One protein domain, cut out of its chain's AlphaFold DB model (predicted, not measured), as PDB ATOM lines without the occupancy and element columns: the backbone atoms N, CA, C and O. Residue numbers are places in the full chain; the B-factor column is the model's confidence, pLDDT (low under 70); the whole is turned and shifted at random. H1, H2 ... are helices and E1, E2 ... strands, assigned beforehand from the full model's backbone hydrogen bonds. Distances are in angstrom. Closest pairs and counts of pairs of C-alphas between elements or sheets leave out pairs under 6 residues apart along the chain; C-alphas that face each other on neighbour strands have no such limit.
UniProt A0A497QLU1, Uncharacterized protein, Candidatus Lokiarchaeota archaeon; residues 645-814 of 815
ATOM      1  N   THR A 645     -28.899 -49.968   9.060       72.19
ATOM      2  CA  THR A 645     -27.453 -49.908   9.368       72.19
ATOM      3  C   THR A 645     -27.114 -49.345  10.763       72.19
ATOM      4  O   THR A 645     -26.040 -49.630  11.291       72.19
ATOM      5  N   PHE A 646     -28.035 -48.620  11.411       79.94
ATOM      6  CA  PHE A 646     -27.844 -48.040  12.753       79.94
ATOM      7  C   PHE A 646     -28.297 -48.932  13.922       79.94
ATOM      8  O   PHE A 646     -27.875 -48.720  15.061       79.94
ATOM      9  N   ASN A 647     -29.110 -49.961  13.665       80.75
ATOM     10  CA  ASN A 647     -29.776 -50.739  14.717       80.75
ATOM     11  C   ASN A 647     -28.821 -51.367  15.732       80.75
ATOM     12  O   ASN A 647     -29.119 -51.433  16.925       80.75
ATOM     13  N   TRP A 648     -27.692 -51.893  15.259       84.69
ATOM     14  CA  TRP A 648     -26.760 -52.588  16.139       84.69
ATOM     15  C   TRP A 648     -26.075 -51.614  17.106       84.69
ATOM     16  O   TRP A 648     -26.074 -51.857  18.315       84.69
ATOM     17  N   ILE A 649     -25.553 -50.491  16.591       85.25
ATOM     18  CA  ILE A 649     -24.852 -49.497  17.413       85.25
ATOM     19  C   ILE A 649     -25.814 -48.828  18.399       85.25
ATOM     20  O   ILE A 649     -25.470 -48.647  19.568       85.25
ATOM     21  N   GLU A 650     -27.054 -48.569  17.975       85.50
ATOM     22  CA  GLU A 650     -28.094 -48.037  18.850       85.50
ATOM     23  C   GLU A 650     -28.411 -48.997  20.007       85.50
ATOM     24  O   GLU A 650     -28.400 -48.587  21.172       85.50
ATOM     25  N   LYS A 651     -28.640 -50.288  19.713       85.31
ATOM     26  CA  LYS A 651     -28.916 -51.305  20.740       85.31
ATOM     27  C   LYS A 651     -27.756 -51.457  21.717       85.31
ATOM     28  O   LYS A 651     -28.000 -51.537  22.922       85.31
ATOM     29  N   LYS A 652     -26.509 -51.462  21.233       88.00
ATOM     30  CA  LYS A 652     -25.319 -51.572  22.091       88.00
ATOM     31  C   LYS A 652     -25.198 -50.376  23.035       88.00
ATOM     32  O   LYS A 652     -25.041 -50.585  24.235       88.00
ATOM     33  N   ILE A 653     -25.314 -49.147  22.523       88.00
ATOM     34  CA  ILE A 653     -25.246 -47.921  23.338       88.00
ATOM     35  C   ILE A 653     -26.379 -47.895  24.371       88.00
ATOM     36  O   ILE A 653     -26.140 -47.627  25.551       88.00
ATOM     37  N   THR A 654     -27.599 -48.218  23.937       84.88
ATOM     38  CA  THR A 654     -28.798 -48.195  24.783       84.88
ATOM     39  C   THR A 654     -28.713 -49.227  25.898       84.88
ATOM     40  O   THR A 654     -28.856 -48.880  27.069       84.88
ATOM     41  N   SER A 655     -28.388 -50.480  25.561       84.88
ATOM     42  CA  SER A 655     -28.171 -51.533  26.553       84.88
ATOM     43  C   SER A 655     -27.063 -51.144  27.525       84.88
ATOM     44  O   SER A 655     -27.265 -51.229  28.732       84.88
ATOM     45  N   ALA A 656     -25.932 -50.638  27.032       84.75
ATOM     46  CA  ALA A 656     -24.811 -50.297  27.889       84.75
ATOM     47  C   ALA A 656     -25.150 -49.194  28.906       84.75
ATOM     48  O   ALA A 656     -24.947 -49.366  30.106       84.75
ATOM     49  N   LEU A 657     -25.714 -48.069  28.457       83.94
ATOM     50  CA  LEU A 657     -25.987 -46.923  29.333       83.94
ATOM     51  C   LEU A 657     -27.219 -47.107  30.233       83.94
ATOM     52  O   LEU A 657     -27.306 -46.429  31.265       83.94
ATOM     53  N   ILE A 658     -28.155 -47.994  29.877       82.12
ATOM     54  CA  ILE A 658     -29.260 -48.399  30.761       82.12
ATOM     55  C   ILE A 658     -28.744 -49.380  31.818       82.12
ATOM     56  O   ILE A 658     -28.921 -49.126  33.009       82.12
ATOM     57  N   SER A 659     -28.051 -50.449  31.414       79.69
ATOM     58  CA  SER A 659     -27.588 -51.510  32.322       79.69
ATOM     59  C   SER A 659     -26.601 -51.014  33.381       79.69
ATOM     60  O   SER A 659     -26.637 -51.495  34.508       79.69
ATOM     61  N   VAL A 660     -25.792 -49.994  33.081       79.31
ATOM     62  CA  VAL A 660     -24.893 -49.338  34.056       79.31
ATOM     63  C   VAL A 660     -25.649 -48.637  35.198       79.31
ATOM     64  O   VAL A 660     -25.077 -48.333  36.244       79.31
ATOM     65  N   SER A 661     -26.944 -48.375  35.017       69.44
ATOM     66  CA  SER A 661     -27.802 -47.805  36.060       69.44
ATOM     67  C   SER A 661     -28.364 -48.870  37.016       69.44
ATOM     68  O   SER A 661     -28.855 -48.517  38.086       69.44
ATOM     69  N   ALA A 662     -28.273 -50.161  36.670       67.88
ATOM     70  CA  ALA A 662     -28.745 -51.269  37.499       67.88
ATOM     71  C   ALA A 662     -27.737 -51.633  38.609       67.88
ATOM     72  O   ALA A 662     -26.525 -51.562  38.428       67.88
ATOM     73  N   VAL A 663     -28.241 -52.033  39.783       59.94
ATOM     74  CA  VAL A 663     -27.438 -52.200  41.014       59.94
ATOM     75  C   VAL A 663     -26.468 -53.389  40.960       59.94
ATOM     76  O   VAL A 663     -25.444 -53.357  41.636       59.94
ATOM     77  N   SER A 664     -26.769 -54.412  40.162       61.66
ATOM     78  CA  SER A 664     -26.086 -55.713  40.169       61.66
ATOM     79  C   SER A 664     -25.042 -55.907  39.065       61.66
ATOM     80  O   SER A 664     -24.442 -56.979  38.993       61.66
ATOM     81  N   VAL A 665     -24.816 -54.921  38.191       69.12
ATOM     82  CA  VAL A 665     -23.978 -55.124  36.999       69.12
ATOM     83  C   VAL A 665     -22.580 -54.537  37.181       69.12
ATOM     84  O   VAL A 665     -22.419 -53.361  37.504       69.12
ATOM     85  N   ASN A 666     -21.556 -55.361  36.936       72.88
ATOM     86  CA  ASN A 666     -20.164 -54.922  36.897       72.88
ATOM     87  C   ASN A 666     -19.914 -54.070  35.630       72.88
ATOM     88  O   ASN A 666     -20.092 -54.583  34.527       72.88
ATOM     89  N   PRO A 667     -19.466 -52.804  35.734       68.31
ATOM     90  CA  PRO A 667     -19.247 -51.936  34.572       68.31
ATOM     91  C   PRO A 667     -18.253 -52.494  33.553       68.31
ATOM     92  O   PRO A 667     -18.387 -52.222  32.361       68.31
ATOM     93  N   THR A 668     -17.273 -53.290  33.999       74.38
ATOM     94  CA  THR A 668     -16.240 -53.824  33.105       74.38
ATOM     95  C   THR A 668     -16.784 -54.836  32.103       74.38
ATOM     96  O   THR A 668     -16.184 -55.001  31.047       74.38
ATOM     97  N   SER A 669     -17.920 -55.488  32.385       76.75
ATOM     98  CA  SER A 669     -18.548 -56.427  31.443       76.75
ATOM     99  C   SER A 669     -19.347 -55.736  30.333       76.75
ATOM    100  O   SER A 669     -19.747 -56.386  29.369       76.75
ATOM    101  N   ILE A 670     -19.578 -54.424  30.454       83.25
ATOM    102  CA  ILE A 670     -20.363 -53.624  29.506       83.25
ATOM    103  C   ILE A 670     -19.455 -52.818  28.560       83.25
ATOM    104  O   ILE A 670     -19.907 -52.395  27.491       83.25
ATOM    105  N   TYR A 671     -18.182 -52.632  28.929       87.06
ATOM    106  CA  TYR A 671     -17.219 -51.871  28.137       87.06
ATOM    107  C   TYR A 671     -17.043 -52.394  26.714       87.06
ATOM    108  O   TYR A 671     -17.343 -53.545  26.383       87.06
ATOM    109  N   TRP A 672     -16.568 -51.497  25.859       89.31
ATOM    110  CA  TRP A 672     -16.353 -51.743  24.449       89.31
ATOM    111  C   TRP A 672     -15.276 -52.809  24.220       89.31
ATOM    112  O   TRP A 672     -14.116 -52.647  24.600       89.31
ATOM    113  N   THR A 673     -15.651 -53.909  23.569       89.31
ATOM    114  CA  THR A 673     -14.761 -55.052  23.312       89.31
ATOM    115  C   THR A 673     -14.249 -55.090  21.869       89.31
ATOM    116  O   THR A 673     -14.753 -54.404  20.979       89.31
ATOM    117  N   GLU A 674     -13.275 -55.959  21.582       84.88
ATOM    118  CA  GLU A 674     -12.841 -56.221  20.199       84.88
ATOM    119  C   GLU A 674     -13.964 -56.776  19.314       84.88
ATOM    120  O   GLU A 674     -14.044 -56.458  18.125       84.88
ATOM    121  N   LYS A 675     -14.887 -57.548  19.898       86.94
ATOM    122  CA  LYS A 675     -16.079 -58.025  19.191       86.94
ATOM    123  C   LYS A 675     -16.981 -56.860  18.778       86.94
ATOM    124  O   LYS A 675     -17.487 -56.860  17.657       86.94
ATOM    125  N   ASP A 676     -17.143 -55.865  19.651       87.31
ATOM    126  CA  ASP A 676     -17.909 -54.649  19.358       87.31
ATOM    127  C   ASP A 676     -17.225 -53.807  18.266       87.31
ATOM    128  O   ASP A 676     -17.899 -53.321  17.357       87.31
ATOM    129  N   ASN A 677     -15.884 -53.720  18.280       86.38
ATOM    130  CA  ASN A 677     -15.116 -53.085  17.201       86.38
ATOM    131  C   ASN A 677     -15.423 -53.717  15.838       86.38
ATOM    132  O   ASN A 677     -15.692 -52.997  14.879       86.38
ATOM    133  N   ARG A 678     -15.407 -55.053  15.740       85.56
ATOM    134  CA  ARG A 678     -15.652 -55.745  14.467       85.56
ATOM    135  C   ARG A 678     -17.070 -55.504  13.943       85.56
ATOM    136  O   ARG A 678     -17.234 -55.143  12.784       85.56
ATOM    137  N   LEU A 679     -18.082 -55.660  14.799       85.81
ATOM    138  CA  LEU A 679     -19.491 -55.529  14.401       85.81
ATOM    139  C   LEU A 679     -19.872 -54.085  14.042       85.81
ATOM    140  O   LEU A 679     -20.592 -53.850  13.069       85.81
ATOM    141  N   SER A 680     -19.354 -53.108  14.790       86.88
ATOM    142  CA  SER A 680     -19.561 -51.695  14.466       86.88
ATOM    143  C   SER A 680     -18.826 -51.289  13.189       86.88
ATOM    144  O   SER A 680     -19.348 -50.470  12.439       86.88
ATOM    145  N   LEU A 681     -17.640 -51.854  12.930       87.88
ATOM    146  CA  LEU A 681     -16.877 -51.609  11.706       87.88
ATOM    147  C   LEU A 681     -17.623 -52.122  10.476       87.88
ATOM    148  O   LEU A 681     -17.767 -51.387   9.505       87.88
ATOM    149  N   GLU A 682     -18.134 -53.351  10.530       84.19
ATOM    150  CA  GLU A 682     -18.949 -53.924   9.452       84.19
ATOM    151  C   GLU A 682     -20.199 -53.073   9.191       84.19
ATOM    152  O   GLU A 682     -20.486 -52.730   8.046       84.19
ATOM    153  N   SER A 683     -20.888 -52.644  10.253       85.81
ATOM    154  CA  SER A 683     -22.077 -51.789  10.141       85.81
ATOM    155  C   SER A 683     -21.763 -50.419   9.521       85.81
ATOM    156  O   SER A 683     -22.497 -49.954   8.650       85.81
ATOM    157  N   LEU A 684     -20.657 -49.787   9.931       88.75
ATOM    158  CA  LEU A 684     -20.201 -48.501   9.398       88.75
ATOM    159  C   LEU A 684     -19.776 -48.610   7.927       88.75
ATOM    160  O   LEU A 684     -20.117 -47.741   7.133       88.75
ATOM    161  N   LEU A 685     -19.074 -49.678   7.544       86.19
ATOM    162  CA  LEU A 685     -18.668 -49.903   6.154       86.19
ATOM    163  C   LEU A 685     -19.866 -50.097   5.224       86.19
ATOM    164  O   LEU A 685     -19.871 -49.566   4.116       86.19
ATOM    165  N   ILE A 686     -20.885 -50.833   5.676       82.25
ATOM    166  CA  ILE A 686     -22.137 -50.986   4.926       82.25
ATOM    167  C   ILE A 686     -22.828 -49.623   4.792       82.25
ATOM    168  O   ILE A 686     -23.286 -49.277   3.706       82.25
ATOM    169  N   HIS A 687     -22.862 -48.829   5.868       84.94
ATOM    170  CA  HIS A 687     -23.466 -47.498   5.861       84.94
ATOM    171  C   HIS A 687     -22.741 -46.513   4.926       84.94
ATOM    172  O   HIS A 687     -23.380 -45.793   4.167       84.94
ATOM    173  N   ALA A 688     -21.409 -46.519   4.925       84.12
ATOM    174  CA  ALA A 688     -20.584 -45.624   4.114       84.12
ATOM    175  C   ALA A 688     -20.687 -45.874   2.597       84.12
ATOM    176  O   ALA A 688     -20.295 -45.019   1.808       84.12
ATOM    177  N   LYS A 689     -21.206 -47.041   2.194       80.75
ATOM    178  CA  LYS A 689     -21.391 -47.448   0.792       80.75
ATOM    179  C   LYS A 689     -22.816 -47.227   0.272       80.75
ATOM    180  O   LYS A 689     -23.131 -47.665  -0.835       80.75
ATOM    181  N   LEU A 690     -23.694 -46.600   1.057       78.38
ATOM    182  CA  LEU A 690     -25.058 -46.305   0.619       78.38
ATOM    183  C   LEU A 690     -25.047 -45.263  -0.509       78.38
ATOM    184  O   LEU A 690     -24.386 -44.234  -0.409       78.38
ATOM    185  N   THR A 691     -25.806 -45.516  -1.574       73.94
ATOM    186  CA  THR A 691     -25.971 -44.593  -2.705       73.94
ATOM    187  C   THR A 691     -27.336 -43.898  -2.654       73.94
ATOM    188  O   THR A 691     -28.273 -44.396  -2.030       73.94
ATOM    189  N   HIS A 692     -27.452 -42.732  -3.303       73.06
ATOM    190  CA  HIS A 692     -28.694 -41.942  -3.430       73.06
ATOM    191  C   HIS A 692     -29.316 -41.447  -2.110       73.06
ATOM    192  O   HIS A 692     -30.521 -41.198  -2.040       73.06
ATOM    193  N   ARG A 693     -28.506 -41.289  -1.059       78.06
ATOM    194  CA  ARG A 693     -28.923 -40.668   0.205       78.06
ATOM    195  C   ARG A 693     -28.672 -39.168   0.170       78.06
ATOM    196  O   ARG A 693     -27.641 -38.736  -0.339       78.06
ATOM    197  N   LYS A 694     -29.581 -38.393   0.760       80.00
ATOM    198  CA  LYS A 694     -29.378 -36.964   1.018       80.00
ATOM    199  C   LYS A 694     -29.209 -36.731   2.506       80.00
ATOM    200  O   LYS A 694     -29.923 -37.333   3.307       80.00
ATOM    201  N   ILE A 695     -28.263 -35.877   2.873       82.81
ATOM    202  CA  ILE A 695     -28.055 -35.480   4.265       82.81
ATOM    203  C   ILE A 695     -28.029 -33.962   4.410       82.81
ATOM    204  O   ILE A 695     -27.646 -33.227   3.499       82.81
ATOM    205  N   CYS A 696     -28.391 -33.477   5.593       83.19
ATOM    206  CA  CYS A 696     -28.164 -32.087   5.952       83.19
ATOM    207  C   CYS A 696     -26.669 -31.849   6.210       83.19
ATOM    208  O   CYS A 696     -26.080 -32.438   7.118       83.19
ATOM    209  N   SER A 697     -26.067 -30.936   5.454       80.12
ATOM    210  CA  SER A 697     -24.644 -30.592   5.554       80.12
ATOM    211  C   SER A 697     -24.233 -29.930   6.879       80.12
ATOM    212  O   SER A 697     -23.041 -29.917   7.193       80.12
ATOM    213  N   GLU A 698     -25.195 -29.425   7.661       78.62
ATOM    214  CA  GLU A 698     -24.962 -28.712   8.927       78.62
ATOM    215  C   GLU A 698     -25.209 -29.564  10.179       78.62
ATOM    216  O   GLU A 698     -24.502 -29.407  11.177       78.62
ATOM    217  N   CYS A 699     -26.179 -30.484  10.143       78.06
ATOM    218  CA  CYS A 699     -26.537 -31.306  11.307       78.06
ATOM    219  C   CYS A 699     -26.492 -32.823  11.066       78.06
ATOM    220  O   CYS A 699     -26.711 -33.588  12.003       78.06
ATOM    221  N   GLY A 700     -26.217 -33.276   9.841       75.88
ATOM    222  CA  GLY A 700     -26.061 -34.697   9.515       75.88
ATOM    223  C   GLY A 700     -27.347 -35.527   9.542       75.88
ATOM    224  O   GLY A 700     -27.273 -36.750   9.430       75.88
ATOM    225  N   LYS A 701     -28.527 -34.907   9.700       80.25
ATOM    226  CA  LYS A 701     -29.826 -35.603   9.615       80.25
ATOM    227  C   LYS A 701     -30.056 -36.139   8.196       80.25
ATOM    228  O   LYS A 701     -29.696 -35.470   7.229       80.25
ATOM    229  N   ASP A 702     -30.646 -37.330   8.087       76.31
ATOM    230  CA  ASP A 702     -31.068 -37.900   6.802       76.31
ATOM    231  C   ASP A 702     -32.227 -37.061   6.240       76.31
ATOM    232  O   ASP A 702     -33.249 -36.885   6.903       76.31
ATOM    233  N   THR A 703     -32.034 -36.508   5.046       76.06
ATOM    234  CA  THR A 703     -33.001 -35.669   4.326       76.06
ATOM    235  C   THR A 703     -33.490 -36.332   3.037       76.06
ATOM    236  O   THR A 703     -34.026 -35.670   2.147       76.06
ATOM    237  N   THR A 704     -33.313 -37.653   2.914       72.88
ATOM    238  CA  THR A 704     -33.703 -38.420   1.719       72.88
ATOM    239  C   THR A 704     -35.216 -38.371   1.475       72.88
ATOM    240  O   THR A 704     -35.644 -38.316   0.326       72.88
ATOM    241  N   THR A 705     -36.032 -38.363   2.536       70.25
ATOM    242  CA  THR A 705     -37.506 -38.378   2.446       70.25
ATOM    243  C   THR A 705     -38.179 -37.064   2.848       70.25
ATOM    244  O   THR A 705     -39.343 -36.856   2.520       70.25
ATOM    245  N   SER A 706     -37.480 -36.174   3.553       71.06
ATOM    246  CA  SER A 706     -38.013 -34.895   4.036       71.06
ATOM    247  C   SER A 706     -36.896 -33.862   4.188       71.06
ATOM    248  O   SER A 706     -35.743 -34.214   4.427       71.06
ATOM    249  N   LEU A 707     -37.218 -32.571   4.051       74.06
ATOM    250  CA  LEU A 707     -36.253 -31.496   4.312       74.06
ATOM    251  C   LEU A 707     -35.899 -31.445   5.805       74.06
ATOM    252  O   LEU A 707     -36.687 -31.851   6.658       74.06
ATOM    253  N   CYS A 708     -34.704 -30.949   6.127       76.75
ATOM    254  CA  CYS A 708     -34.307 -30.769   7.518       76.75
ATOM    255  C   CYS A 708     -35.122 -29.630   8.142       76.75
ATOM    256  O   CYS A 708     -35.068 -28.507   7.652       76.75
ATOM    257  N   GLU A 709     -35.831 -29.921   9.232       76.31
ATOM    258  CA  GLU A 709     -36.669 -28.949   9.955       76.31
ATOM    259  C   GLU A 709     -35.873 -27.730  10.442       76.31
ATOM    260  O   GLU A 709     -36.371 -26.610  10.401       76.31
ATOM    261  N   ASP A 710     -34.615 -27.945  10.839       75.19
ATOM    262  CA  ASP A 710     -33.741 -26.898  11.375       75.19
ATOM    263  C   ASP A 710     -32.979 -26.133  10.269       75.19
ATOM    264  O   ASP A 710     -32.618 -24.975  10.459       75.19
ATOM    265  N   HIS A 711     -32.735 -26.766   9.110       79.06
ATOM    266  CA  HIS A 711     -31.939 -26.204   8.003       79.06
ATOM    267  C   HIS A 711     -32.520 -26.613   6.628       79.06
ATOM    268  O   HIS A 711     -31.978 -27.501   5.954       79.06
ATOM    269  N   PRO A 712     -33.626 -25.990   6.174       71.06
ATOM    270  CA  PRO A 712     -34.381 -26.448   5.001       71.06
ATOM    271  C   PRO A 712     -33.584 -26.405   3.689       71.06
ATOM    272  O   PRO A 712     -33.816 -27.212   2.794       71.06
ATOM    273  N   SER A 713     -32.626 -25.481   3.582       71.94
ATOM    274  CA  SER A 713     -31.808 -25.239   2.387       71.94
ATOM    275  C   SER A 713     -30.480 -26.006   2.353       71.94
ATOM    276  O   SER A 713     -29.762 -25.915   1.363       71.94
ATOM    277  N   SER A 714     -30.134 -26.764   3.398       78.19
ATOM    278  CA  SER A 714     -28.777 -27.318   3.575       78.19
ATOM    279  C   SER A 714     -28.659 -28.808   3.204       78.19
ATOM    280  O   SER A 714     -27.716 -29.479   3.633       78.19
ATOM    281  N   SER A 715     -29.616 -29.339   2.431       82.44
ATOM    282  CA  SER A 715     -29.680 -30.739   1.976       82.44
ATOM    283  C   SER A 715     -28.758 -30.987   0.776       82.44
ATOM    284  O   SER A 715     -28.908 -30.335  -0.256       82.44
ATOM    285  N   ILE A 716     -27.831 -31.937   0.900       82.94
ATOM    286  CA  ILE A 716     -26.854 -32.303  -0.137       82.94
ATOM    287  C   ILE A 716     -26.869 -33.810  -0.398       82.94
ATOM    288  O   ILE A 716     -27.252 -34.587   0.479       82.94
ATOM    289  N   ASP A 717     -26.427 -34.230  -1.583       81.88
ATOM    290  CA  ASP A 717     -26.177 -35.647  -1.859       81.88
ATOM    291  C   ASP A 717     -25.001 -36.141  -1.009       81.88
ATOM    292  O   ASP A 717     -23.948 -35.503  -0.933       81.88
ATOM    293  N   ALA A 718     -25.202 -37.262  -0.320       81.94
ATOM    294  CA  ALA A 718     -24.266 -37.754   0.675       81.94
ATOM    295  C   ALA A 718     -23.058 -38.429   0.017       81.94
ATOM    296  O   ALA A 718     -23.194 -39.401  -0.730       81.94
ATOM    297  N   THR A 719     -21.863 -37.945   0.339       85.69
ATOM    298  CA  THR A 719     -20.599 -38.593  -0.029       85.69
ATOM    299  C   THR A 719     -20.186 -39.644   1.017       85.69
ATOM    300  O   THR A 719     -20.717 -39.647   2.133       85.69
ATOM    301  N   PRO A 720     -19.215 -40.536   0.739       84.56
ATOM    302  CA  PRO A 720     -18.723 -41.484   1.746       84.56
ATOM    303  C   PRO A 720     -18.229 -40.799   3.029       84.56
ATOM    304  O   PRO A 720     -18.463 -41.300   4.129       84.56
ATOM    305  N   MET A 721     -17.602 -39.623   2.914       85.88
ATOM    306  CA  MET A 721     -17.195 -38.809   4.068       85.88
ATOM    307  C   MET A 721     -18.394 -38.346   4.901       85.88
ATOM    308  O   MET A 721     -18.354 -38.384   6.135       85.88
ATOM    309  N   ASP A 722     -19.465 -37.932   4.231       85.81
ATOM    310  CA  ASP A 722     -20.704 -37.473   4.852       85.81
ATOM    311  C   ASP A 722     -21.434 -38.613   5.577       85.81
ATOM    312  O   ASP A 722     -21.827 -38.452   6.731       85.81
ATOM    313  N   LEU A 723     -21.535 -39.794   4.959       86.88
ATOM    314  CA  LEU A 723     -22.174 -40.977   5.555       86.88
ATOM    315  C   LEU A 723     -21.389 -41.506   6.762       86.88
ATOM    316  O   LEU A 723     -21.953 -41.833   7.807       86.88
ATOM    317  N   VAL A 724     -20.058 -41.530   6.671       88.81
ATOM    318  CA  VAL A 724     -19.202 -41.888   7.809       88.81
ATOM    319  C   VAL A 724     -19.371 -40.890   8.963       88.81
ATOM    320  O   VAL A 724     -19.475 -41.291  10.127       88.81
ATOM    321  N   SER A 725     -19.456 -39.595   8.648       88.88
ATOM    322  CA  SER A 725     -19.708 -38.536   9.632       88.88
ATOM    323  C   SER A 725     -21.099 -38.647  10.253       88.88
ATOM    324  O   SER A 725     -21.237 -38.483  11.465       88.88
ATOM    325  N   GLN A 726     -22.113 -38.985   9.456       88.62
ATOM    326  CA  GLN A 726     -23.481 -39.222   9.906       88.62
ATOM    327  C   GLN A 726     -23.547 -40.393  10.890       88.62
ATOM    328  O   GLN A 726     -24.117 -40.246  11.971       88.62
ATOM    329  N   TYR A 727     -22.915 -41.528  10.578       89.06
ATOM    330  CA  TYR A 727     -22.885 -42.681  11.480       89.06
ATOM    331  C   TYR A 727     -22.172 -42.377  12.792       89.06
ATOM    332  O   TYR A 727     -22.657 -42.736  13.871       89.06
ATOM    333  N   TYR A 728     -21.040 -41.673  12.721       91.62
ATOM    334  CA  TYR A 728     -20.331 -41.254  13.922       91.62
ATOM    335  C   TYR A 728     -21.184 -40.286  14.753       91.62
ATOM    336  O   TYR A 728     -21.331 -40.470  15.963       91.62
ATOM    337  N   HIS A 729     -21.813 -39.301  14.113       89.88
ATOM    338  CA  HIS A 729     -22.695 -38.360  14.788       89.88
ATOM    339  C   HIS A 729     -23.893 -39.044  15.440       89.88
ATOM    340  O   HIS A 729     -24.169 -38.767  16.604       89.88
ATOM    341  N   PHE A 730     -24.551 -39.974  14.747       88.94
ATOM    342  CA  PHE A 730     -25.671 -40.741  15.286       88.94
ATOM    343  C   PHE A 730     -25.281 -41.475  16.575       88.94
ATOM    344  O   PHE A 730     -25.948 -41.327  17.601       88.94
ATOM    345  N   ALA A 731     -24.155 -42.197  16.561       88.69
ATOM    346  CA  ALA A 731     -23.666 -42.907  17.740       88.69
ATOM    347  C   ALA A 731     -23.410 -41.949  18.919       88.69
ATOM    348  O   ALA A 731     -23.827 -42.216  20.046       88.69
ATOM    349  N   ILE A 732     -22.773 -40.800  18.674       89.88
ATOM    350  CA  ILE A 732     -22.495 -39.809  19.723       89.88
ATOM    351  C   ILE A 732     -23.769 -39.130  20.235       89.88
ATOM    352  O   ILE A 732     -23.918 -38.954  21.446       89.88
ATOM    353  N   SER A 733     -24.702 -38.784  19.351       86.81
ATOM    354  CA  SER A 733     -25.994 -38.201  19.719       86.81
ATOM    355  C   SER A 733     -26.803 -39.160  20.586       86.81
ATOM    356  O   SER A 733     -27.329 -38.743  21.617       86.81
ATOM    357  N   ARG A 734     -26.785 -40.463  20.278       86.12
ATOM    358  CA  ARG A 734     -27.455 -41.473  21.104       86.12
ATOM    359  C   ARG A 734     -26.836 -41.614  22.496       86.12
ATOM    360  O   ARG A 734     -27.553 -41.754  23.487       86.12
ATOM    361  N   ILE A 735     -25.507 -41.530  22.598       87.69
ATOM    362  CA  ILE A 735     -24.811 -41.490  23.896       87.69
ATOM    363  C   ILE A 735     -25.218 -40.232  24.677       87.69
ATOM    364  O   ILE A 735     -25.500 -40.316  25.874       87.69
ATOM    365  N   LYS A 736     -25.288 -39.075  24.005       88.56
ATOM    366  CA  LYS A 736     -25.680 -37.792  24.603       88.56
ATOM    367  C   LYS A 736     -27.110 -37.808  25.140       88.56
ATOM    368  O   LYS A 736     -27.322 -37.329  26.248       88.56
ATOM    369  N   GLU A 737     -28.063 -38.368  24.401       86.88
ATOM    370  CA  GLU A 737     -29.456 -38.515  24.851       86.88
ATOM    371  C   GLU A 737     -29.553 -39.308  26.160       86.88
ATOM    372  O   GLU A 737     -30.233 -38.900  27.098       86.88
ATOM    373  N   LEU A 738     -28.826 -40.425  26.254       85.00
ATOM    374  CA  LEU A 738     -28.865 -41.320  27.414       85.00
ATOM    375  C   LEU A 738     -27.968 -40.867  28.579       85.00
ATOM    376  O   LEU A 738     -28.078 -41.403  29.693       85.00
ATOM    377  N   TYR A 739     -27.062 -39.916  28.336       86.44
ATOM    378  CA  TYR A 739     -26.224 -39.289  29.356       86.44
ATOM    379  C   TYR A 739     -25.825 -37.843  28.983       86.44
ATOM    380  O   TYR A 739     -24.715 -37.614  28.489       86.44
ATOM    381  N   PRO A 740     -26.686 -36.844  29.267       83.69
ATOM    382  CA  PRO A 740     -26.474 -35.452  28.843       83.69
ATOM    383  C   PRO A 740     -25.344 -34.709  29.572       83.69
ATOM    384  O   PRO A 740     -24.841 -33.711  29.065       83.69
ATOM    385  N   SER A 741     -24.924 -35.181  30.750       79.44
ATOM    386  CA  SER A 741     -24.006 -34.465  31.657       79.44
ATOM    387  C   SER A 741     -22.550 -34.365  31.170       79.44
ATOM    388  O   SER A 741     -21.703 -33.767  31.833       79.44
ATOM    389  N   MET A 742     -22.221 -34.955  30.020       83.19
ATOM    390  CA  MET A 742     -20.889 -34.908  29.417       83.19
ATOM    391  C   MET A 742     -20.873 -33.978  28.196       83.19
ATOM    392  O   MET A 742     -21.846 -33.867  27.460       83.19
ATOM    393  N   LYS A 743     -19.745 -33.296  27.962       82.25
ATOM    394  CA  LYS A 743     -19.534 -32.539  26.722       82.25
ATOM    395  C   LYS A 743     -19.250 -33.513  25.576       82.25
ATOM    396  O   LYS A 743     -18.311 -34.306  25.676       82.25
ATOM    397  N   TYR A 744     -20.038 -33.420  24.510       84.94
ATOM    398  CA  TYR A 744     -19.904 -34.216  23.288       84.94
ATOM    399  C   TYR A 744     -19.618 -33.303  22.092       84.94
ATOM    400  O   TYR A 744     -20.102 -32.165  22.091       84.94
ATOM    401  N   PRO A 745     -18.860 -33.779  21.091       85.19
ATOM    402  CA  PRO A 745     -18.549 -32.984  19.913       85.19
ATOM    403  C   PRO A 745     -19.808 -32.689  19.087       85.19
ATOM    404  O   PRO A 745     -20.692 -33.540  18.951       85.19
ATOM    405  N   LYS A 746     -19.891 -31.474  18.536       86.12
ATOM    406  CA  LYS A 746     -20.959 -31.088  17.594       86.12
ATOM    407  C   LYS A 746     -20.720 -31.720  16.218       86.12
ATOM    408  O   LYS A 746     -19.601 -32.125  15.914       86.12
ATOM    409  N   TYR A 747     -21.744 -31.757  15.361       84.94
ATOM    410  CA  TYR A 747     -21.628 -32.339  14.016       84.94
ATOM    411  C   TYR A 747     -20.464 -31.746  13.207       84.94
ATOM    412  O   TYR A 747     -19.662 -32.498  12.668       84.94
ATOM    413  N   ALA A 748     -20.290 -30.421  13.210       83.94
ATOM    414  CA  ALA A 748     -19.177 -29.761  12.520       83.94
ATOM    415  C   ALA A 748     -17.789 -30.230  13.008       83.94
ATOM    416  O   ALA A 748     -16.867 -30.398  12.213       83.94
ATOM    417  N   GLU A 749     -17.638 -30.495  14.310       85.44
ATOM    418  CA  GLU A 749     -16.392 -31.024  14.882       85.44
ATOM    419  C   GLU A 749     -16.177 -32.492  14.503       85.44
ATOM    420  O   GLU A 749     -15.049 -32.905  14.241       85.44
ATOM    421  N   ILE A 750     -17.254 -33.281  14.464       88.38
ATOM    422  CA  ILE A 750     -17.232 -34.676  14.010       88.38
ATOM    423  C   ILE A 750     -16.826 -34.740  12.539       88.38
ATOM    424  O   ILE A 750     -15.907 -35.480  12.198       88.38
ATOM    425  N   PHE A 751     -17.452 -33.923  11.697       87.12
ATOM    426  CA  PHE A 751     -17.159 -33.844  10.274       87.12
ATOM    427  C   PHE A 751     -15.693 -33.469  10.032       87.12
ATOM    428  O   PHE A 751     -14.991 -34.166   9.303       87.12
ATOM    429  N   LYS A 752     -15.182 -32.444  10.730       86.19
ATOM    430  CA  LYS A 752     -13.768 -32.054  10.646       86.19
ATOM    431  C   LYS A 752     -12.826 -33.184  11.075       86.19
ATOM    432  O   LYS A 752     -11.826 -33.429  10.412       86.19
ATOM    433  N   GLN A 753     -13.157 -33.918  12.139       88.19
ATOM    434  CA  GLN A 753     -12.362 -35.073  12.571       88.19
ATOM    435  C   GLN A 753     -12.343 -36.201  11.536       88.19
ATOM    436  O   GLN A 753     -11.304 -36.830  11.344       88.19
ATOM    437  N   VAL A 754     -13.481 -36.494  10.899       86.19
ATOM    438  CA  VAL A 754     -13.554 -37.496   9.825       86.19
ATOM    439  C   VAL A 754     -12.746 -37.027   8.619       86.19
ATOM    440  O   VAL A 754     -11.966 -37.807   8.081       86.19
ATOM    441  N   GLN A 755     -12.851 -35.748   8.257       86.38
ATOM    442  CA  GLN A 755     -12.065 -35.149   7.185       86.38
ATOM    443  C   GLN A 755     -10.557 -35.226   7.468       86.38
ATOM    444  O   GLN A 755      -9.793 -35.608   6.590       86.38
ATOM    445  N   GLU A 756     -10.112 -34.935   8.694       86.00
ATOM    446  CA  GLU A 756      -8.710 -35.084   9.109       86.00
ATOM    447  C   GLU A 756      -8.234 -36.545   9.034       86.00
ATOM    448  O   GLU A 756      -7.140 -36.800   8.533       86.00
ATOM    449  N   MET A 757      -9.051 -37.510   9.471       86.81
ATOM    450  CA  MET A 757      -8.717 -38.941   9.394       86.81
ATOM    451  C   MET A 757      -8.657 -39.444   7.944       86.81
ATOM    452  O   MET A 757      -7.750 -40.200   7.588       86.81
ATOM    453  N   MET A 758      -9.578 -38.993   7.089       84.00
ATOM    454  CA  MET A 758      -9.521 -39.274   5.655       84.00
ATOM    455  C   MET A 758      -8.285 -38.631   5.027       84.00
ATOM    456  O   MET A 758      -7.557 -39.318   4.317       84.00
ATOM    457  N   ASN A 759      -7.987 -37.366   5.352       82.69
ATOM    458  CA  ASN A 759      -6.784 -36.669   4.892       82.69
ATOM    459  C   ASN A 759      -5.525 -37.446   5.265       82.69
ATOM    460  O   ASN A 759      -4.691 -37.687   4.407       82.69
ATOM    461  N   GLN A 760      -5.392 -37.903   6.509       83.12
ATOM    462  CA  GLN A 760      -4.238 -38.698   6.939       83.12
ATOM    463  C   GLN A 760      -4.116 -40.024   6.179       83.12
ATOM    464  O   GLN A 760      -3.009 -40.426   5.839       83.12
ATOM    465  N   THR A 761      -5.238 -40.681   5.883       80.94
ATOM    466  CA  THR A 761      -5.237 -42.013   5.259       80.94
ATOM    467  C   THR A 761      -5.011 -41.940   3.748       80.94
ATOM    468  O   THR A 761      -4.254 -42.737   3.205       80.94
ATOM    469  N   MET A 762      -5.616 -40.966   3.057       77.38
ATOM    470  CA  MET A 762      -5.533 -40.869   1.593       77.38
ATOM    471  C   MET A 762      -4.495 -39.857   1.096       77.38
ATOM    472  O   MET A 762      -4.136 -39.903  -0.081       77.38
ATOM    473  N   SER A 763      -3.963 -38.967   1.948       68.50
ATOM    474  CA  SER A 763      -2.846 -38.079   1.558       68.50
ATOM    475  C   SER A 763      -1.619 -38.864   1.102       68.50
ATOM    476  O   SER A 763      -0.928 -38.397   0.205       68.50
ATOM    477  N   ALA A 764      -1.425 -40.086   1.617       65.31
ATOM    478  CA  ALA A 764      -0.393 -41.017   1.162       65.31
ATOM    479  C   ALA A 764      -0.489 -41.355  -0.340       65.31
ATOM    480  O   ALA A 764       0.522 -41.688  -0.955       65.31
ATOM    481  N   ARG A 765      -1.688 -41.262  -0.934       73.25
ATOM    482  CA  ARG A 765      -1.945 -41.532  -2.357       73.25
ATOM    483  C   ARG A 765      -2.161 -40.262  -3.182       73.25
ATOM    484  O   ARG A 765      -1.716 -40.210  -4.323       73.25
ATOM    485  N   LEU A 766      -2.872 -39.269  -2.645       67.38
ATOM    486  CA  LEU A 766      -3.388 -38.140  -3.434       67.38
ATOM    487  C   LEU A 766      -2.606 -36.826  -3.269       67.38
ATOM    488  O   LEU A 766      -2.834 -35.913  -4.057       67.38
ATOM    489  N   ASN A 767      -1.695 -36.706  -2.288       63.59
ATOM    490  CA  ASN A 767      -0.863 -35.510  -2.042       63.59
ATOM    491  C   ASN A 767      -1.622 -34.156  -2.055       63.59
ATOM    492  O   ASN A 767      -1.044 -33.108  -2.341       63.59
ATOM    493  N   GLN A 768      -2.919 -34.158  -1.735       71.12
ATOM    494  CA  GLN A 768      -3.793 -32.981  -1.675       71.12
ATOM    495  C   GLN A 768      -4.783 -33.114  -0.510       71.12
ATOM    496  O   GLN A 768      -5.051 -34.220  -0.036       71.12
ATOM    497  N   GLN A 769      -5.331 -31.989  -0.036       72.62
ATOM    498  CA  GLN A 769      -6.401 -32.008   0.966       72.62
ATOM    499  C   GLN A 769      -7.708 -32.516   0.345       72.62
ATOM    500  O   GLN A 769      -8.135 -32.050  -0.707       72.62
ATOM    501  N   ILE A 770      -8.358 -33.456   1.022       73.44
ATOM    502  CA  ILE A 770      -9.579 -34.112   0.564       73.44
ATOM    503  C   ILE A 770     -10.772 -33.198   0.830       73.44
ATOM    504  O   ILE A 770     -11.105 -32.862   1.976       73.44
ATOM    505  N   THR A 771     -11.429 -32.814  -0.257       75.75
ATOM    506  CA  THR A 771     -12.730 -32.143  -0.259       75.75
ATOM    507  C   THR A 771     -13.864 -33.178  -0.252       75.75
ATOM    508  O   THR A 771     -13.640 -34.361  -0.514       75.75
ATOM    509  N   ARG A 772     -15.103 -32.749   0.038       71.81
ATOM    510  CA  ARG A 772     -16.289 -33.632   0.017       71.81
ATOM    511  C   ARG A 772     -16.408 -34.407  -1.298       71.81
ATOM    512  O   ARG A 772     -16.591 -35.618  -1.273       71.81
ATOM    513  N   GLU A 773     -16.215 -33.735  -2.428       71.62
ATOM    514  CA  GLU A 773     -16.313 -34.333  -3.767       71.62
ATOM    515  C   GLU A 773     -15.240 -35.406  -4.009       71.62
ATOM    516  O   GLU A 773     -15.555 -36.505  -4.469       71.62
ATOM    517  N   LEU A 774     -13.990 -35.144  -3.603       71.69
ATOM    518  CA  LEU A 774     -12.877 -36.096  -3.726       71.69
ATOM    519  C   LEU A 774     -13.071 -37.357  -2.871       71.69
ATOM    520  O   LEU A 774     -12.508 -38.407  -3.192       71.69
ATOM    521  N   SER A 775     -13.904 -37.299  -1.826       74.25
ATOM    522  CA  SER A 775     -14.205 -38.461  -0.980       74.25
ATOM    523  C   SER A 775     -15.000 -39.564  -1.693       74.25
ATOM    524  O   SER A 775     -15.059 -40.693  -1.218       74.25
ATOM    525  N   THR A 776     -15.567 -39.294  -2.869       75.00
ATOM    526  CA  THR A 776     -16.182 -40.341  -3.702       75.00
ATOM    527  C   THR A 776     -15.152 -41.306  -4.306       75.00
ATOM    528  O   THR A 776     -15.508 -42.415  -4.691       75.00
ATOM    529  N   SER A 777     -13.867 -40.923  -4.334       76.56
ATOM    530  CA  SER A 777     -12.751 -41.717  -4.880       76.56
ATOM    531  C   SER A 777     -11.971 -42.536  -3.833       76.56
ATOM    532  O   SER A 777     -10.889 -43.060  -4.132       76.56
ATOM    533  N   VAL A 778     -12.486 -42.626  -2.598       80.94
ATOM    534  CA  VAL A 778     -11.881 -43.415  -1.508       80.94
ATOM    535  C   VAL A 778     -11.873 -44.899  -1.890       80.94
ATOM    536  O   VAL A 778     -12.909 -45.452  -2.261       80.94
ATOM    537  N   LEU A 779     -10.721 -45.564  -1.764       82.62
ATOM    538  CA  LEU A 779     -10.631 -47.013  -1.971       82.62
ATOM    539  C   LEU A 779     -11.185 -47.781  -0.763       82.62
ATOM    540  O   LEU A 779     -11.070 -47.347   0.381       82.62
ATOM    541  N   ASP A 780     -11.703 -48.986  -1.000       79.31
ATOM    542  CA  ASP A 780     -12.291 -49.835   0.048       79.31
ATOM    543  C   ASP A 780     -11.350 -50.100   1.240       79.31
ATOM    544  O   ASP A 780     -11.805 -50.175   2.384       79.31
ATOM    545  N   GLY A 781     -10.041 -50.221   0.988       80.62
ATOM    546  CA  GLY A 781      -9.024 -50.359   2.037       80.62
ATOM    547  C   GLY A 781      -8.866 -49.092   2.884       80.62
ATOM    548  O   GLY A 781      -8.919 -49.165   4.108       80.62
ATOM    549  N   GLU A 782      -8.779 -47.925   2.238       83.94
ATOM    550  CA  GLU A 782      -8.650 -46.615   2.897       83.94
ATOM    551  C   GLU A 782      -9.894 -46.310   3.753       83.94
ATOM    552  O   GLU A 782      -9.790 -45.873   4.901       83.94
ATOM    553  N   LEU A 783     -11.088 -46.613   3.229       84.19
ATOM    554  CA  LEU A 783     -12.350 -46.445   3.951       84.19
ATOM    555  C   LEU A 783     -12.411 -47.327   5.204       84.19
ATOM    556  O   LEU A 783     -12.918 -46.899   6.244       84.19
ATOM    557  N   ARG A 784     -11.882 -48.553   5.123       86.50
ATOM    558  CA  ARG A 784     -11.820 -49.489   6.252       86.50
ATOM    559  C   ARG A 784     -10.912 -48.992   7.366       86.50
ATOM    560  O   ARG A 784     -11.292 -49.118   8.532       86.50
ATOM    561  N   ASP A 785      -9.779 -48.389   7.030       87.06
ATOM    562  CA  ASP A 785      -8.854 -47.833   8.019       87.06
ATOM    563  C   ASP A 785      -9.459 -46.624   8.741       87.06
ATOM    564  O   ASP A 785      -9.437 -46.554   9.975       87.06
ATOM    565  N   VAL A 786     -10.094 -45.716   7.993       87.38
ATOM    566  CA  VAL A 786     -10.828 -44.569   8.555       87.38
ATOM    567  C   VAL A 786     -11.962 -45.051   9.468       87.38
ATOM    568  O   VAL A 786     -12.083 -44.608  10.616       87.38
ATOM    569  N   ALA A 787     -12.767 -46.008   9.002       89.06
ATOM    570  CA  ALA A 787     -13.868 -46.576   9.770       89.06
ATOM    571  C   ALA A 787     -13.380 -47.253  11.066       89.06
ATOM    572  O   ALA A 787     -13.984 -47.070  12.127       89.06
ATOM    573  N   ALA A 788     -12.253 -47.969  11.028       88.75
ATOM    574  CA  ALA A 788     -11.672 -48.613  12.205       88.75
ATOM    575  C   ALA A 788     -11.221 -47.596  13.269       88.75
ATOM    576  O   ALA A 788     -11.397 -47.834  14.470       88.75
ATOM    577  N   GLN A 789     -10.675 -46.450  12.855       90.62
ATOM    578  CA  GLN A 789     -10.312 -45.369  13.776       90.62
ATOM    579  C   GLN A 789     -11.548 -44.741  14.435       90.62
ATOM    580  O   GLN A 789     -11.554 -44.501  15.647       90.62
ATOM    581  N   ILE A 790     -12.614 -44.530  13.661       91.00
ATOM    582  CA  ILE A 790     -13.870 -43.939  14.140       91.00
ATOM    583  C   ILE A 790     -14.563 -44.852  15.147       91.00
ATOM    584  O   ILE A 790     -14.931 -44.404  16.232       91.00
ATOM    585  N   VAL A 791     -14.672 -46.145  14.844       91.06
ATOM    586  CA  VAL A 791     -15.284 -47.127  15.748       91.06
ATOM    587  C   VAL A 791     -14.551 -47.184  17.092       91.06
ATOM    588  O   VAL A 791     -15.184 -47.156  18.148       91.06
ATOM    589  N   LYS A 792     -13.211 -47.151  17.079       90.19
ATOM    590  CA  LYS A 792     -12.410 -47.073  18.310       90.19
ATOM    591  C   LYS A 792     -12.678 -45.783  19.095       90.19
ATOM    592  O   LYS A 792     -12.692 -45.813  20.326       90.19
ATOM    593  N   LYS A 793     -12.886 -44.646  18.417       90.94
ATOM    594  CA  LYS A 793     -13.259 -43.381  19.079       90.94
ATOM    595  C   LYS A 793     -14.654 -43.453  19.703       90.94
ATOM    596  O   LYS A 793     -14.800 -43.024  20.848       90.94
ATOM    597  N   ILE A 794     -15.639 -44.028  19.007       90.56
ATOM    598  CA  ILE A 794     -16.994 -44.248  19.541       90.56
ATOM    599  C   ILE A 794     -16.924 -45.087  20.819       90.56
ATOM    600  O   ILE A 794     -17.444 -44.657  21.849       90.56
ATOM    601  N   GLY A 795     -16.208 -46.217  20.785       89.69
ATOM    602  CA  GLY A 795     -16.009 -47.078  21.953       89.69
ATOM    603  C   GLY A 795     -15.399 -46.337  23.144       89.69
ATOM    604  O   GLY A 795     -15.958 -46.352  24.236       89.69
ATOM    605  N   LYS A 796     -14.321 -45.568  22.922       90.56
ATOM    606  CA  LYS A 796     -13.690 -44.748  23.976       90.56
ATOM    607  C   LYS A 796     -14.638 -43.709  24.582       90.56
ATOM    608  O   LYS A 796     -14.579 -43.455  25.787       90.56
ATOM    609  N   ILE A 797     -15.478 -43.069  23.766       90.12
ATOM    610  CA  ILE A 797     -16.446 -42.074  24.250       90.12
ATOM    611  C   ILE A 797     -17.557 -42.762  25.049       90.12
ATOM    612  O   ILE A 797     -17.902 -42.278  26.130       90.12
ATOM    613  N   LEU A 798     -18.059 -43.904  24.570       89.75
ATOM    614  CA  LEU A 798     -19.064 -44.701  25.269       89.75
ATOM    615  C   LEU A 798     -18.539 -45.208  26.619       89.75
ATOM    616  O   LEU A 798     -19.195 -44.992  27.634       89.75
ATOM    617  N   ASP A 799     -17.341 -45.789  26.670       90.31
ATOM    618  CA  ASP A 799     -16.738 -46.290  27.914       90.31
ATOM    619  C   ASP A 799     -16.520 -45.169  28.935       90.31
ATOM    620  O   ASP A 799     -16.784 -45.330  30.130       90.31
ATOM    621  N   LYS A 800     -16.111 -43.983  28.465       88.62
ATOM    622  CA  LYS A 800     -15.980 -42.791  29.311       88.62
ATOM    623  C   LYS A 800     -17.334 -42.323  29.851       88.62
ATOM    624  O   LYS A 800     -17.401 -41.913  31.013       88.62
ATOM    625  N   ALA A 801     -18.395 -42.390  29.045       87.19
ATOM    626  CA  ALA A 801     -19.757 -42.074  29.474       87.19
ATOM    627  C   ALA A 801     -20.274 -43.099  30.499       87.19
ATOM    628  O   ALA A 801     -20.756 -42.703  31.560       87.19
ATOM    629  N   ILE A 802     -20.079 -44.398  30.244       87.06
ATOM    630  CA  ILE A 802     -20.398 -45.498  31.166       87.06
ATOM    631  C   ILE A 802     -19.702 -45.285  32.513       87.06
ATOM    632  O   ILE A 802     -20.354 -45.283  33.556       87.06
ATOM    633  N   TYR A 803     -18.388 -45.054  32.501       86.19
ATOM    634  CA  TYR A 803     -17.603 -44.885  33.722       86.19
ATOM    635  C   TYR A 803     -18.063 -43.680  34.553       86.19
ATOM    636  O   TYR A 803     -18.223 -43.783  35.771       86.19
ATOM    637  N   LYS A 804     -18.312 -42.534  33.907       85.19
ATOM    638  CA  LYS A 804     -18.797 -41.331  34.601       85.19
ATOM    639  C   LYS A 804     -20.199 -41.526  35.174       85.19
ATOM    640  O   LYS A 804     -20.399 -41.230  36.351       85.19
ATOM    641  N   LYS A 805     -21.122 -42.086  34.387       83.50
ATOM    642  CA  LYS A 805     -22.496 -42.379  34.818       83.50
ATOM    643  C   LYS A 805     -22.516 -43.364  35.991       83.50
ATOM    644  O   LYS A 805     -23.218 -43.137  36.973       83.50
ATOM    645  N   PHE A 806     -21.675 -44.400  35.951       82.56
ATOM    646  CA  PHE A 806     -21.487 -45.329  37.067       82.56
ATOM    647  C   PHE A 806     -20.970 -44.623  38.330       82.56
ATOM    648  O   PHE A 806     -21.526 -44.797  39.415       82.56
ATOM    649  N   LYS A 807     -19.938 -43.778  38.200       81.06
ATOM    650  CA  LYS A 807     -19.357 -43.027  39.325       81.06
ATOM    651  C   LYS A 807     -20.353 -42.044  39.950       81.06
ATOM    652  O   LYS A 807     -20.359 -41.882  41.168       81.06
ATOM    653  N   GLU A 808     -21.196 -41.401  39.147       81.56
ATOM    654  CA  GLU A 808     -22.279 -40.537  39.633       81.56
ATOM    655  C   GLU A 808     -23.365 -41.331  40.360       81.56
ATOM    656  O   GLU A 808     -23.781 -40.924  41.443       81.56
ATOM    657  N   ASN A 809     -23.754 -42.496  39.837       76.75
ATOM    658  CA  ASN A 809     -24.697 -43.395  40.507       76.75
ATOM    659  C   ASN A 809     -24.143 -43.937  41.836       76.75
ATOM    660  O   ASN A 809     -24.894 -44.076  42.797       76.75
ATOM    661  N   LEU A 810     -22.834 -44.198  41.931       73.38
ATOM    662  CA  LEU A 810     -22.179 -44.548  43.197       73.38
ATOM    663  C   LEU A 810     -22.145 -43.377  44.189       73.38
ATOM    664  O   LEU A 810     -22.310 -43.594  45.387       73.38
ATOM    665  N   ARG A 811     -21.935 -42.142  43.714       69.44
ATOM    666  CA  ARG A 811     -21.945 -40.938  44.563       69.44
ATOM    667  C   ARG A 811     -23.343 -40.629  45.101       69.44
ATOM    668  O   ARG A 811     -23.461 -40.428  46.301       69.44
ATOM    669  N   LYS A 812     -24.379 -40.707  44.258       66.94
ATOM    670  CA  LYS A 812     -25.797 -40.572  44.653       66.94
ATOM    671  C   LYS A 812     -26.285 -41.649  45.632       66.94
ATOM    672  O   LYS A 812     -27.360 -41.496  46.181       66.94
ATOM    673  N   LYS A 813     -25.538 -42.746  45.806       59.41
ATOM    674  CA  LYS A 813     -25.812 -43.803  46.797       59.41
ATOM    675  C   LYS A 813     -25.078 -43.606  48.130       59.41
ATOM    676  O   LYS A 813     -25.345 -44.350  49.065       59.41
ATOM    677  N   ARG A 814     -24.099 -42.692  48.197       54.84
ATOM    678  CA  ARG A 814     -23.325 -42.374  49.416       54.84
ATOM    679  C   ARG A 814     -23.770 -41.070  50.093       54.84
ATOM    680  O   ARG A 814     -23.394 -40.854  51.238       54.84
TER     681      ARG A 814
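This is residues 645 to 814 of the 815 residues of an uncharacterized protein of Candidatus Lokiarchaeota archaeon (UniProt A0A497QLU1). Two helices, H3 and the much longer H6, run side by side as the core of a helical bundle, with H1 and the crossing H2 packed on one side of this pair and H4 on the other. By the first residues of H3 lie the short helix H5 and a small hairpin, E1 and E2, whose strands are joined by a long loop. The printed part has 170 residues, with six named helices and two named strands in the order H1, H2, E1, E2, H3, H4, H5, H6; the class is mostly helix and the two-stranded sheet is antiparallel. The whole is compact, with a radius of gyration of the C-alphas of 17.1 A and spans of 55 by 37 by 24 A.

H1, residues 647 to 659, begins at C-alpha 647 (-29.776, -50.739, 14.717) and is 17.8 A long. H2, residues 674 to 688, is 20.8 A long. E1, residues 694 to 696, and E2, residues 715 to 717, precede H3, residues 720 to 738, 27.6 A long from C-alpha 720 (-18.723, -41.484, 1.746). H4, residues 747 to 766, is 25.9 A long with a kink of 40 degrees near residue 760. H5, residues 773 to 777, comes before H6, residues 780 to 811, which is 46.4 A long and ends at C-alpha 811 (-21.945, -40.938, 44.563).

H3 is the hub, touching five helices, and H1, H3, H4 and H6 form a bundle, a set of helices side by side. H3 touches H6 at a shallow tilt of 9 degrees, the same way, closest at the C-alphas of Ile 735 and Leu 798, 6.7 A. H1 touches H3 at a shallow tilt of 23 degrees, the same way; the C-alphas of Ile 653 and Ile 735 are closest, 6.5 A. H2 touches H6 at a steep tilt of 54 degrees, closest at the C-alphas of Leu 681 and Ala 788, 6.0 A. H4 touches H3, opposite ways at a tilt of 35.2 degrees, only just steep, closest at the C-alphas of Ser 725 and Phe 751, 5.4 A; H3 and H4 form a helical hairpin. H5 touches H3, closest at the C-alphas of Met 721 and Ser 775, 5.9 A. H1 and H4 are apart. In the hairpin E1 and E2, N 695 and O 716 are within hydrogen-bond range at 2.9 A. In H1, H2, H3 and H6 every O i to N i+4 pair is within hydrogen-bond range; H4 has 14 of 16, and H5 has 0 of 1 but 2 of 2 O i to N i+3 pairs.

The two C-alphas farthest apart, those of Leu 766 and Arg 814, are 56.6 A from each other. The printed part has no cut. The links H1 to H2, 14 residues, and E1 to E2, 18 residues, are long. Mean pLDDT of the printed part is 81.5; 14 residues are under 70, among them 661 to 665 and 811 to 814.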